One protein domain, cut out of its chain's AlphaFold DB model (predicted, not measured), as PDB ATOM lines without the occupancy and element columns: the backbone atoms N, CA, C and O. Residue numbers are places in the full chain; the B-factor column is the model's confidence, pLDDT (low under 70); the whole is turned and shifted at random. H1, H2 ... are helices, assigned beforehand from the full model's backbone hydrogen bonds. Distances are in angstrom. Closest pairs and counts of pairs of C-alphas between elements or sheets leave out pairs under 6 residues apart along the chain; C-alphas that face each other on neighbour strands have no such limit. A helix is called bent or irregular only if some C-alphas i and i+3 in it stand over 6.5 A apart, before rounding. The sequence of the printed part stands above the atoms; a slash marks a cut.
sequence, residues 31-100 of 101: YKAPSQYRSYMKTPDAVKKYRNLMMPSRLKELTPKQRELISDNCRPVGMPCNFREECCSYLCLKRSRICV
ATOM      1  N   TYR A  31     -34.608  51.911  20.083       45.53
ATOM      2  CA  TYR A  31     -36.024  52.218  19.848       45.53
ATOM      3  C   TYR A  31     -36.809  51.594  21.001       45.53
ATOM      4  O   TYR A  31     -36.594  50.426  21.330       45.53
ATOM      5  N   LYS A  32     -37.700  52.358  21.646       42.47
ATOM      6  CA  LYS A  32     -38.567  51.843  22.714       42.47
ATOM      7  C   LYS A  32     -39.592  50.912  22.058       42.47
ATOM      8  O   LYS A  32     -40.727  51.307  21.812       42.47
ATOM      9  N   ALA A  33     -39.166  49.703  21.696       44.94
ATOM     10  CA  ALA A  33     -40.070  48.634  21.323       44.94
ATOM     11  C   ALA A  33     -41.078  48.478  22.479       44.94
ATOM     12  O   ALA A  33     -40.680  48.637  23.642       44.94
ATOM     13  N   PRO A  34     -42.367  48.213  22.201       52.16
ATOM     14  CA  PRO A  34     -43.332  47.871  23.244       52.16
ATOM     15  C   PRO A  34     -42.701  46.850  24.197       52.16
ATOM     16  O   PRO A  34     -41.979  45.971  23.723       52.16
ATOM     17  N   SER A  35     -42.918  46.976  25.513       52.47
ATOM     18  CA  SER A  35     -42.193  46.216  26.554       52.47
ATOM     19  C   SER A  35     -42.091  44.714  26.263       52.47
ATOM     20  O   SER A  35     -41.068  44.101  26.566       52.47
ATOM     21  N   GLN A  36     -43.094  44.150  25.589       51.59
ATOM     22  CA  GLN A  36     -43.142  42.749  25.180       51.59
ATOM     23  C   GLN A  36     -42.066  42.318  24.168       51.59
ATOM     24  O   GLN A  36     -41.766  41.133  24.095       51.59
ATOM     25  N   TYR A  37     -41.462  43.233  23.395       50.88
ATOM     26  CA  TYR A  37     -40.510  42.879  22.331       50.88
ATOM     27  C   TYR A  37     -39.034  43.105  22.676       50.88
ATOM     28  O   TYR A  37     -38.154  42.701  21.915       50.88
ATOM     29  N   ARG A  38     -38.745  43.716  23.831       53.25
ATOM     30  CA  ARG A  38     -37.380  44.093  24.241       53.25
ATOM     31  C   ARG A  38     -36.439  42.888  24.393       53.25
ATOM     32  O   ARG A  38     -35.234  43.035  24.231       53.25
ATOM     33  N   SER A  39     -36.969  41.696  24.675       53.50
ATOM     34  CA  SER A  39     -36.168  40.470  24.790       53.50
ATOM     35  C   SER A  39     -35.738  39.884  23.434       53.50
ATOM     36  O   SER A  39     -34.699  39.231  23.371       53.50
ATOM     37  N   TYR A  40     -36.467  40.167  22.344       51.44
ATOM     38  CA  TYR A  40     -36.190  39.667  20.984       51.44
ATOM     39  C   TYR A  40     -35.195  40.542  20.214       51.44
ATOM     40  O   TYR A  40     -35.048  40.425  19.008       51.44
ATOM     41  N   MET A  41     -34.519  41.451  20.899       55.50
ATOM     42  CA  MET A  41     -33.539  42.362  20.329       55.50
ATOM     43  C   MET A  41     -32.146  42.062  20.901       55.50
ATOM     44  O   MET A  41     -31.332  42.943  21.095       55.50
ATOM     45  N   LYS A  42     -31.851  40.802  21.243       64.75
ATOM     46  CA  LYS A  42     -30.520  40.400  21.739       64.75
ATOM     47  C   LYS A  42     -29.627  39.789  20.664       64.75
ATOM     48  O   LYS A  42     -28.418  39.750  20.840       64.75
ATOM     49  N   THR A  43     -30.209  39.314  19.564       67.12
ATOM     50  CA  THR A  43     -29.484  38.604  18.504       67.12
ATOM     51  C   THR A  43     -29.835  39.165  17.123       67.12
ATOM     52  O   THR A  43     -30.967  39.616  16.918       67.12
ATOM     53  N   PRO A  44     -28.898  39.128  16.156       64.75
ATOM     54  CA  PRO A  44     -29.146  39.591  14.787       64.75
ATOM     55  C   PRO A  44     -30.306  38.844  14.105       64.75
ATOM     56  O   PRO A  44     -31.089  39.448  13.372       64.75
ATOM     57  N   ASP A  45     -30.496  37.559  14.413       70.88
ATOM     58  CA  ASP A  45     -31.622  36.770  13.893       70.88
ATOM     59  C   ASP A  45     -32.977  37.293  14.371       70.88
ATOM     60  O   ASP A  45     -33.967  37.290  13.633       70.88
ATOM     61  N   ALA A  46     -33.028  37.780  15.606       68.62
ATOM     62  CA  ALA A  46     -34.254  38.273  16.198       68.62
ATOM     63  C   ALA A  46     -34.598  39.694  15.697       68.62
ATOM     64  O   ALA A  46     -35.774  39.973  15.451       68.62
ATOM     65  N   VAL A  47     -33.593  40.522  15.363       68.81
ATOM     66  CA  VAL A  47     -33.787  41.762  14.570       68.81
ATOM     67  C   VAL A  47     -34.387  41.443  13.216       68.81
ATOM     68  O   VAL A  47     -35.374  42.060  12.817       68.81
ATOM     69  N   LYS A  48     -33.822  40.457  12.512       72.44
ATOM     70  CA  LYS A  48     -34.309  40.043  11.195       72.44
ATOM     71  C   LYS A  48     -35.755  39.557  11.278       72.44
ATOM     72  O   LYS A  48     -36.590  39.971  10.475       72.44
ATOM     73  N   LYS A  49     -36.082  38.746  12.289       73.56
ATOM     74  CA  LYS A  49     -37.449  38.275  12.549       73.56
ATOM     75  C   LYS A  49     -38.408  39.432  12.838       73.56
ATOM     76  O   LYS A  49     -39.501  39.463  12.282       73.56
ATOM     77  N   TYR A  50     -38.003  40.390  13.664       70.12
ATOM     78  CA  TYR A  50     -38.821  41.552  14.012       70.12
ATOM     79  C   TYR A  50     -39.038  42.496  12.828       70.12
ATOM     80  O   TYR A  50     -40.171  42.886  12.547       70.12
ATOM     81  N   ARG A  51     -37.978  42.792  12.074       69.88
ATOM     82  CA  ARG A  51     -38.062  43.527  10.808       69.88
ATOM     83  C   ARG A  51     -39.067  42.859   9.877       69.88
ATOM     84  O   ARG A  51     -39.969  43.515   9.378       69.88
ATOM     85  N   ASN A  52     -38.984  41.539   9.729       72.50
ATOM     86  CA  ASN A  52     -39.927  40.775   8.917       72.50
ATOM     87  C   ASN A  52     -41.362  40.778   9.470       72.50
ATOM     88  O   ASN A  52     -42.282  40.503   8.709       72.50
ATOM     89  N   LEU A  53     -41.589  41.058  10.756       73.38
ATOM     90  CA  LEU A  53     -42.936  41.205  11.323       73.38
ATOM     91  C   LEU A  53     -43.522  42.595  11.059       73.38
ATOM     92  O   LEU A  53     -44.716  42.705  10.803       73.38
ATOM     93  N   MET A  54     -42.695  43.640  11.105       71.38
ATOM     94  CA  MET A  54     -43.139  45.026  10.905       71.38
ATOM     95  C   MET A  54     -43.229  45.434   9.440       71.38
ATOM     96  O   MET A  54     -43.940  46.375   9.100       71.38
ATOM     97  N   MET A  55     -42.500  44.741   8.573       75.31
ATOM     98  CA  MET A  55     -42.420  45.094   7.169       75.31
ATOM     99  C   MET A  55     -43.581  44.478   6.371       75.31
ATOM    100  O   MET A  55     -43.886  43.294   6.552       75.31
ATOM    101  N   PRO A  56     -44.204  45.231   5.448       76.31
ATOM    102  CA  PRO A  56     -45.234  44.706   4.556       76.31
ATOM    103  C   PRO A  56     -44.734  43.490   3.772       76.31
ATOM    104  O   PRO A  56     -43.601  43.489   3.293       76.31
ATOM    105  N   SER A  57     -45.583  42.473   3.582       76.12
ATOM    106  CA  SER A  57     -45.212  41.223   2.893       76.12
ATOM    107  C   SER A  57     -44.609  41.450   1.506       76.12
ATOM    108  O   SER A  57     -43.603  40.832   1.186       76.12
ATOM    109  N   ARG A  58     -45.138  42.416   0.743       76.38
ATOM    110  CA  ARG A  58     -44.621  42.787  -0.589       76.38
ATOM    111  C   ARG A  58     -43.182  43.301  -0.566       76.38
ATOM    112  O   ARG A  58     -42.480  43.204  -1.560       76.38
ATOM    113  N   LEU A  59     -42.748  43.858   0.563       73.31
ATOM    114  CA  LEU A  59     -41.413  44.418   0.713       73.31
ATOM    115  C   LEU A  59     -40.397  43.375   1.208       73.31
ATOM    116  O   LEU A  59     -39.199  43.592   1.040       73.31
ATOM    117  N   LYS A  60     -40.835  42.259   1.819       72.50
ATOM    118  CA  LYS A  60     -39.955  41.240   2.447       72.50
ATOM    119  C   LYS A  60     -39.009  40.563   1.471       72.50
ATOM    120  O   LYS A  60     -37.901  40.205   1.858       72.50
ATOM    121  N   GLU A  61     -39.437  40.435   0.227       78.94
ATOM    122  CA  GLU A  61     -38.676  39.794  -0.844       78.94
ATOM    123  C   GLU A  61     -37.732  40.776  -1.555       78.94
ATOM    124  O   GLU A  61     -36.867  40.365  -2.322       78.94
ATOM    125  N   LEU A  62     -37.855  42.076  -1.266       73.19
ATOM    126  CA  LEU A  62     -37.093  43.126  -1.925       73.19
ATOM    127  C   LEU A  62     -35.828  43.482  -1.139       73.19
ATOM    128  O   LEU A  62     -35.829  43.711   0.083       73.19
ATOM    129  N   THR A  63     -34.726  43.608  -1.875       77.62
ATOM    130  CA  THR A  63     -33.476  44.143  -1.325       77.62
ATOM    131  C   THR A  63     -33.686  45.575  -0.811       77.62
ATOM    132  O   THR A  63     -34.590  46.271  -1.277       77.62
ATOM    133  N   PRO A  64     -32.869  46.061   0.144       69.94
ATOM    134  CA  PRO A  64     -32.975  47.437   0.632       69.94
ATOM    135  C   PRO A  64     -32.973  48.485  -0.494       69.94
ATOM    136  O   PRO A  64     -33.794  49.394  -0.462       69.94
ATOM    137  N   LYS A  65     -32.136  48.296  -1.526       71.81
ATOM    138  CA  LYS A  65     -32.090  49.171  -2.709       71.81
ATOM    139  C   LYS A  65     -33.372  49.118  -3.537       71.81
ATOM    140  O   LYS A  65     -33.874  50.147  -3.958       71.81
ATOM    141  N   GLN A  66     -33.937  47.931  -3.757       75.19
ATOM    142  CA  GLN A  66     -35.207  47.811  -4.482       75.19
ATOM    143  C   GLN A  66     -36.376  48.422  -3.707       75.19
ATOM    144  O   GLN A  66     -37.300  48.950  -4.312       75.19
ATOM    145  N   ARG A  67     -36.340  48.380  -2.370       73.69
ATOM    146  CA  ARG A  67     -37.356  49.038  -1.540       73.69
ATOM    147  C   ARG A  67     -37.304  50.549  -1.654       73.69
ATOM    148  O   ARG A  67     -38.358  51.160  -1.728       73.69
ATOM    149  N   GLU A  68     -36.109  51.122  -1.698       71.12
ATOM    150  CA  GLU A  68     -35.911  52.552  -1.942       71.12
ATOM    151  C   GLU A  68     -36.440  52.969  -3.323       71.12
ATOM    152  O   GLU A  68     -37.073  54.006  -3.443       71.12
ATOM    153  N   LEU A  69     -36.274  52.114  -4.338       72.25
ATOM    154  CA  LEU A  69     -36.783  52.363  -5.693       72.25
ATOM    155  C   LEU A  69     -38.310  52.241  -5.832       72.25
ATOM    156  O   LEU A  69     -38.874  52.800  -6.762       72.25
ATOM    157  N   ILE A  70     -38.968  51.453  -4.977       70.94
ATOM    158  CA  ILE A  70     -40.413  51.160  -5.076       70.94
ATOM    159  C   ILE A  70     -41.231  52.016  -4.105       70.94
ATOM    160  O   ILE A  70     -42.409  52.282  -4.331       70.94
ATOM    161  N   SER A  71     -40.634  52.395  -2.981       67.06
ATOM    162  CA  SER A  71     -41.299  53.152  -1.936       67.06
ATOM    163  C   SER A  71     -40.913  54.622  -2.066       67.06
ATOM    164  O   SER A  71     -40.052  55.098  -1.333       67.06
ATOM    165  N   ASP A  72     -41.604  55.344  -2.952       63.28
ATOM    166  CA  ASP A  72     -41.355  56.767  -3.262       63.28
ATOM    167  C   ASP A  72     -41.384  57.696  -2.030       63.28
ATOM    168  O   ASP A  72     -40.856  58.802  -2.059       63.28
ATOM    169  N   ASN A  73     -41.980  57.243  -0.921       72.19
ATOM    170  CA  ASN A  73     -42.127  58.001   0.324       72.19
ATOM    171  C   ASN A  73     -41.361  57.391   1.512       72.19
ATOM    172  O   ASN A  73     -41.814  57.507   2.652       72.19
ATOM    173  N   CYS A  74     -40.232  56.711   1.281       82.12
ATOM    174  CA  CYS A  74     -39.352  56.269   2.369       82.12
ATOM    175  C   CYS A  74     -37.985  56.962   2.344       82.12
ATOM    176  O   CYS A  74     -37.488  57.414   1.319       82.12
ATOM    177  N   ARG A  75     -37.368  57.047   3.519       87.12
ATOM    178  CA  ARG A  75     -36.068  57.654   3.767       87.12
ATOM    179  C   ARG A  75     -34.972  56.585   3.689       87.12
ATOM    180  O   ARG A  75     -35.108  55.535   4.336       87.12
ATOM    181  N   PRO A  76     -33.884  56.838   2.944       84.06
ATOM    182  CA  PRO A  76     -32.776  55.901   2.845       84.06
ATOM    183  C   PRO A  76     -31.965  55.809   4.139       84.06
ATOM    184  O   PRO A  76     -32.122  56.594   5.075       84.06
ATOM    185  N   VAL A  77     -31.083  54.814   4.195       83.62
ATOM    186  CA  VAL A  77     -30.166  54.596   5.324       83.62
ATOM    187  C   VAL A  77     -29.307  55.843   5.546       83.62
ATOM    188  O   VAL A  77     -28.820  56.445   4.594       83.62
ATOM    189  N   GLY A  78     -29.125  56.235   6.805       80.94
ATOM    190  CA  GLY A  78     -28.386  57.437   7.194       80.94
ATOM    191  C   GLY A  78     -29.218  58.722   7.202       80.94
ATOM    192  O   GLY A  78     -28.778  59.708   7.788       80.94
ATOM    193  N   MET A  79     -30.431  58.724   6.635       86.75
ATOM    194  CA  MET A  79     -31.304  59.902   6.666       86.75
ATOM    195  C   MET A  79     -32.016  60.070   8.008       86.75
ATOM    196  O   MET A  79     -32.324  59.073   8.668       86.75
ATOM    197  N   PRO A  80     -32.324  61.319   8.405       84.75
ATOM    198  CA  PRO A  80     -32.992  61.587   9.665       84.75
ATOM    199  C   PRO A  80     -34.438  61.084   9.655       84.75
ATOM    200  O   PRO A  80     -35.137  61.292   8.666       84.75
ATOM    201  N   CYS A  81     -34.901  60.483  10.749       84.75
ATOM    202  CA  CYS A  81     -36.230  59.889  10.899       84.75
ATOM    203  C   CYS A  81     -36.855  60.207  12.261       84.75
ATOM    204  O   CYS A  81     -36.167  60.266  13.283       84.75
ATOM    205  N   ASN A  82     -38.180  60.361  12.290       83.69
ATOM    206  CA  ASN A  82     -38.937  60.453  13.546       83.69
ATOM    207  C   ASN A  82     -39.582  59.117  13.922       83.69
ATOM    208  O   ASN A  82     -39.620  58.748  15.097       83.69
ATOM    209  N   PHE A  83     -40.053  58.388  12.911       81.62
ATOM    210  CA  PHE A  83     -40.732  57.107  13.053       81.62
ATOM    211  C   PHE A  83     -40.054  56.041  12.191       81.62
ATOM    212  O   PHE A  83     -39.391  56.343  11.200       81.62
ATOM    213  N   ARG A  84     -40.216  54.769  12.562       77.12
ATOM    214  CA  ARG A  84     -39.603  53.647  11.830       77.12
ATOM    215  C   ARG A  84     -40.193  53.481  10.428       77.12
ATOM    216  O   ARG A  84     -39.477  53.064   9.529       77.12
ATOM    217  N   GLU A  85     -41.467  53.822  10.255       80.38
ATOM    218  CA  GLU A  85     -42.212  53.741   8.996       80.38
ATOM    219  C   GLU A  85     -41.675  54.726   7.954       80.38
ATOM    220  O   GLU A  85     -41.835  54.504   6.760       80.38
ATOM    221  N   GLU A  86     -40.992  55.783   8.403       82.94
ATOM    222  CA  GLU A  86     -40.322  56.718   7.507       82.94
ATOM    223  C   GLU A  86     -39.096  56.086   6.845       82.94
ATOM    224  O   GLU A  86     -38.690  56.564   5.802       82.94
ATOM    225  N   CYS A  87     -38.490  55.037   7.407       84.00
ATOM    226  CA  CYS A  87     -37.268  54.435   6.873       84.00
ATOM    227  C   CYS A  87     -37.569  53.275   5.918       84.00
ATOM    228  O   CYS A  87     -38.326  52.369   6.259       84.00
ATOM    229  N   CYS A  88     -36.869  53.190   4.782       82.94
ATOM    230  CA  CYS A  88     -37.015  52.065   3.836       82.94
ATOM    231  C   CYS A  88     -36.641  50.698   4.459       82.94
ATOM    232  O   CYS A  88     -37.064  49.619   4.023       82.94
ATOM    233  N   SER A  89     -35.825  50.731   5.514       79.94
ATOM    234  CA  SER A  89     -35.446  49.572   6.317       79.94
ATOM    235  C   SER A  89     -36.462  49.196   7.398       79.94
ATOM    236  O   SER A  89     -36.354  48.090   7.934       79.94
ATOM    237  N   TYR A  90     -37.436  50.072   7.677       80.44
ATOM    238  CA  TYR A  90     -38.357  50.029   8.815       80.44
ATOM    239  C   TYR A  90     -37.655  50.089  10.179       80.44
ATOM    240  O   TYR A  90     -38.157  49.575  11.181       80.44
ATOM    241  N   LEU A  91     -36.471  50.704  10.219       79.69
ATOM    242  CA  LEU A  91     -35.649  50.839  11.417       79.69
ATOM    243  C   LEU A  91     -35.124  52.271  11.531       79.69
ATOM    244  O   LEU A  91     -34.346  52.723  10.693       79.69
ATOM    245  N   CYS A  92     -35.533  52.953  12.599       81.19
ATOM    246  CA  CYS A  92     -35.083  54.292  12.964       81.19
ATOM    247  C   CYS A  92     -34.351  54.229  14.312       81.19
ATOM    248  O   CYS A  92     -34.889  53.695  15.289       81.19
ATOM    249  N   LEU A  93     -33.127  54.749  14.392       79.88
ATOM    250  CA  LEU A  93     -32.355  54.780  15.631       79.88
ATOM    251  C   LEU A  93     -32.846  55.925  16.517       79.88
ATOM    252  O   LEU A  93     -32.815  57.077  16.111       79.88
ATOM    253  N   LYS A  94     -33.257  55.655  17.758       73.12
ATOM    254  CA  LYS A  94     -33.854  56.691  18.621       73.12
ATOM    255  C   LYS A  94     -32.875  57.790  19.040       73.12
ATOM    256  O   LYS A  94     -33.275  58.945  19.150       73.12
ATOM    257  N   ARG A  95     -31.617  57.424  19.319       75.56
ATOM    258  CA  ARG A  95     -30.610  58.350  19.863       75.56
ATOM    259  C   ARG A  95     -30.153  59.369  18.824       75.56
ATOM    260  O   ARG A  95     -30.119  60.554  19.121       75.56
ATOM    261  N   SER A  96     -29.824  58.903  17.623       78.94
ATOM    262  CA  SER A  96     -29.368  59.756  16.522       78.94
ATOM    263  C   SER A  96     -30.490  60.175  15.575       78.94
ATOM    264  O   SER A  96     -30.268  61.051  14.748       78.94
ATOM    265  N   ARG A  97     -31.689  59.588  15.704       83.88
ATOM    266  CA  ARG A  97     -32.830  59.804  14.806       83.88
ATOM    267  C   ARG A  97     -32.454  59.567  13.347       83.88
ATOM    268  O   ARG A  97     -32.762  60.404  12.517       83.88
ATOM    269  N   ILE A  98     -31.782  58.453  13.040       84.44
ATOM    270  CA  ILE A  98     -31.367  58.096  11.668       84.44
ATOM    271  C   ILE A  98     -31.858  56.710  11.246       84.44
ATOM    272  O   ILE A  98     -31.970  55.804  12.075       84.44
ATOM    273  N   CYS A  99     -32.107  56.525   9.953       83.12
ATOM    274  CA  CYS A  99     -32.468  55.233   9.378       83.12
ATOM    275  C   CYS A  99     -31.265  54.277   9.325       83.12
ATOM    276  O   CYS A  99     -30.177  54.671   8.906       83.12
ATOM    277  N   VAL A 100     -31.459  53.011   9.704       81.00
ATOM    278  CA  VAL A 100     -30.396  51.975   9.757       81.00
ATOM    279  C   VAL A 100     -30.844  50.669   9.096       81.00
ATOM    280  O   VAL A 100     -32.042  50.470   8.936       81.00
TER     281      VAL A 100
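AT A GLANCE: This is residues 31 to 100 of the 101 residues of the protein "uncharacterized protein LOC115621726" of Drosophila lebanonensis (UniProt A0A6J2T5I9). Four short helices are strung one after another in an arc, H1, H2, H3 and H4, with H2 the longest of them, and after H4 the chain folds back on the concave side of the arc as a lobe of loops, residues 71 to 100. The helices follow each other with few contacts, and the loop lobe has no named element. The printed part has 70 residues with four named helices, in the order H1, H2, H3, H4, and no named strand; the class is all helix, though the helices hold 28 of the 70 residues, under half. The whole is compact, with a radius of gyration of the C-alphas of 11.9 A, and its C-alphas span 33 by 26 by 17 A.

IN THESE COORDINATES: H2, residues 44 to 54, is 15.5 A long from first to last C-alpha, from C-alpha 44 at (-29.146, 39.591, 14.787) to C-alpha 54 at (-43.139, 45.026, 10.905). Before it comes H1, residues 35 to 40, 10.5 A long, beginning with C-alpha 35 at (-42.193, 46.216, 26.554). H1 is irregular: C-alphas 36 and 39 are 7.3 A apart, against about 5 A in a regular helix. After H2 comes H3, residues 57 to 60, 5.3 A long. H4, residues 64 to 70, is 10.1 A long and ends with C-alpha 70 at (-40.413, 51.160, -5.076).

HOW THE PARTS SIT: H2 and H1 only just touch, and only at the corner by their link, with 3 pairs of C-alphas within 8 A; the closest C-alphas are those of Tyr 40 and Ala 46, 5.3 A apart. Their lines stand at a steep tilt of 44 degrees, opposite ways. H2 and H3 are close but not clearly touching, the closest C-alphas being those of Asn 52 and Lys 60, 6.5 A apart. H3 and H4 are also close but not clearly touching, with the C-alphas of Leu 59 and Arg 67 closest at 6.5 A. H1 and H3, H1 and H4, and H2 and H4 are apart. In H2 and H4 every O i to N i+4 pair is within hydrogen-bond range; in H1 0 of 2 such pairs are, beside 1 of 3 O i to N i+3 pairs, and H3 is too short for an O i to N i+4 pair. In the loop stretch, residues 92 to 93 pair with residues 98 to 99, antiparallel.

THE WHOLE: The two C-alphas farthest apart are those of Ser 35 and Leu 69, at 33.3 A, while those of Tyr 31 and Val 100, the first and last printed, are 11.6 A apart. The printed part has no cut, and the links H1 to H2, H2 to H3 and H3 to H4 are tight. The C-alphas of residues 71 to 100 lie 2 to 16 A from the mean of all C-alphas. The mean pLDDT of the printed part is 72.2, and 20 residues are under 70: residues 31 to 44, 46 to 47, 51, 64 and 71 to 72.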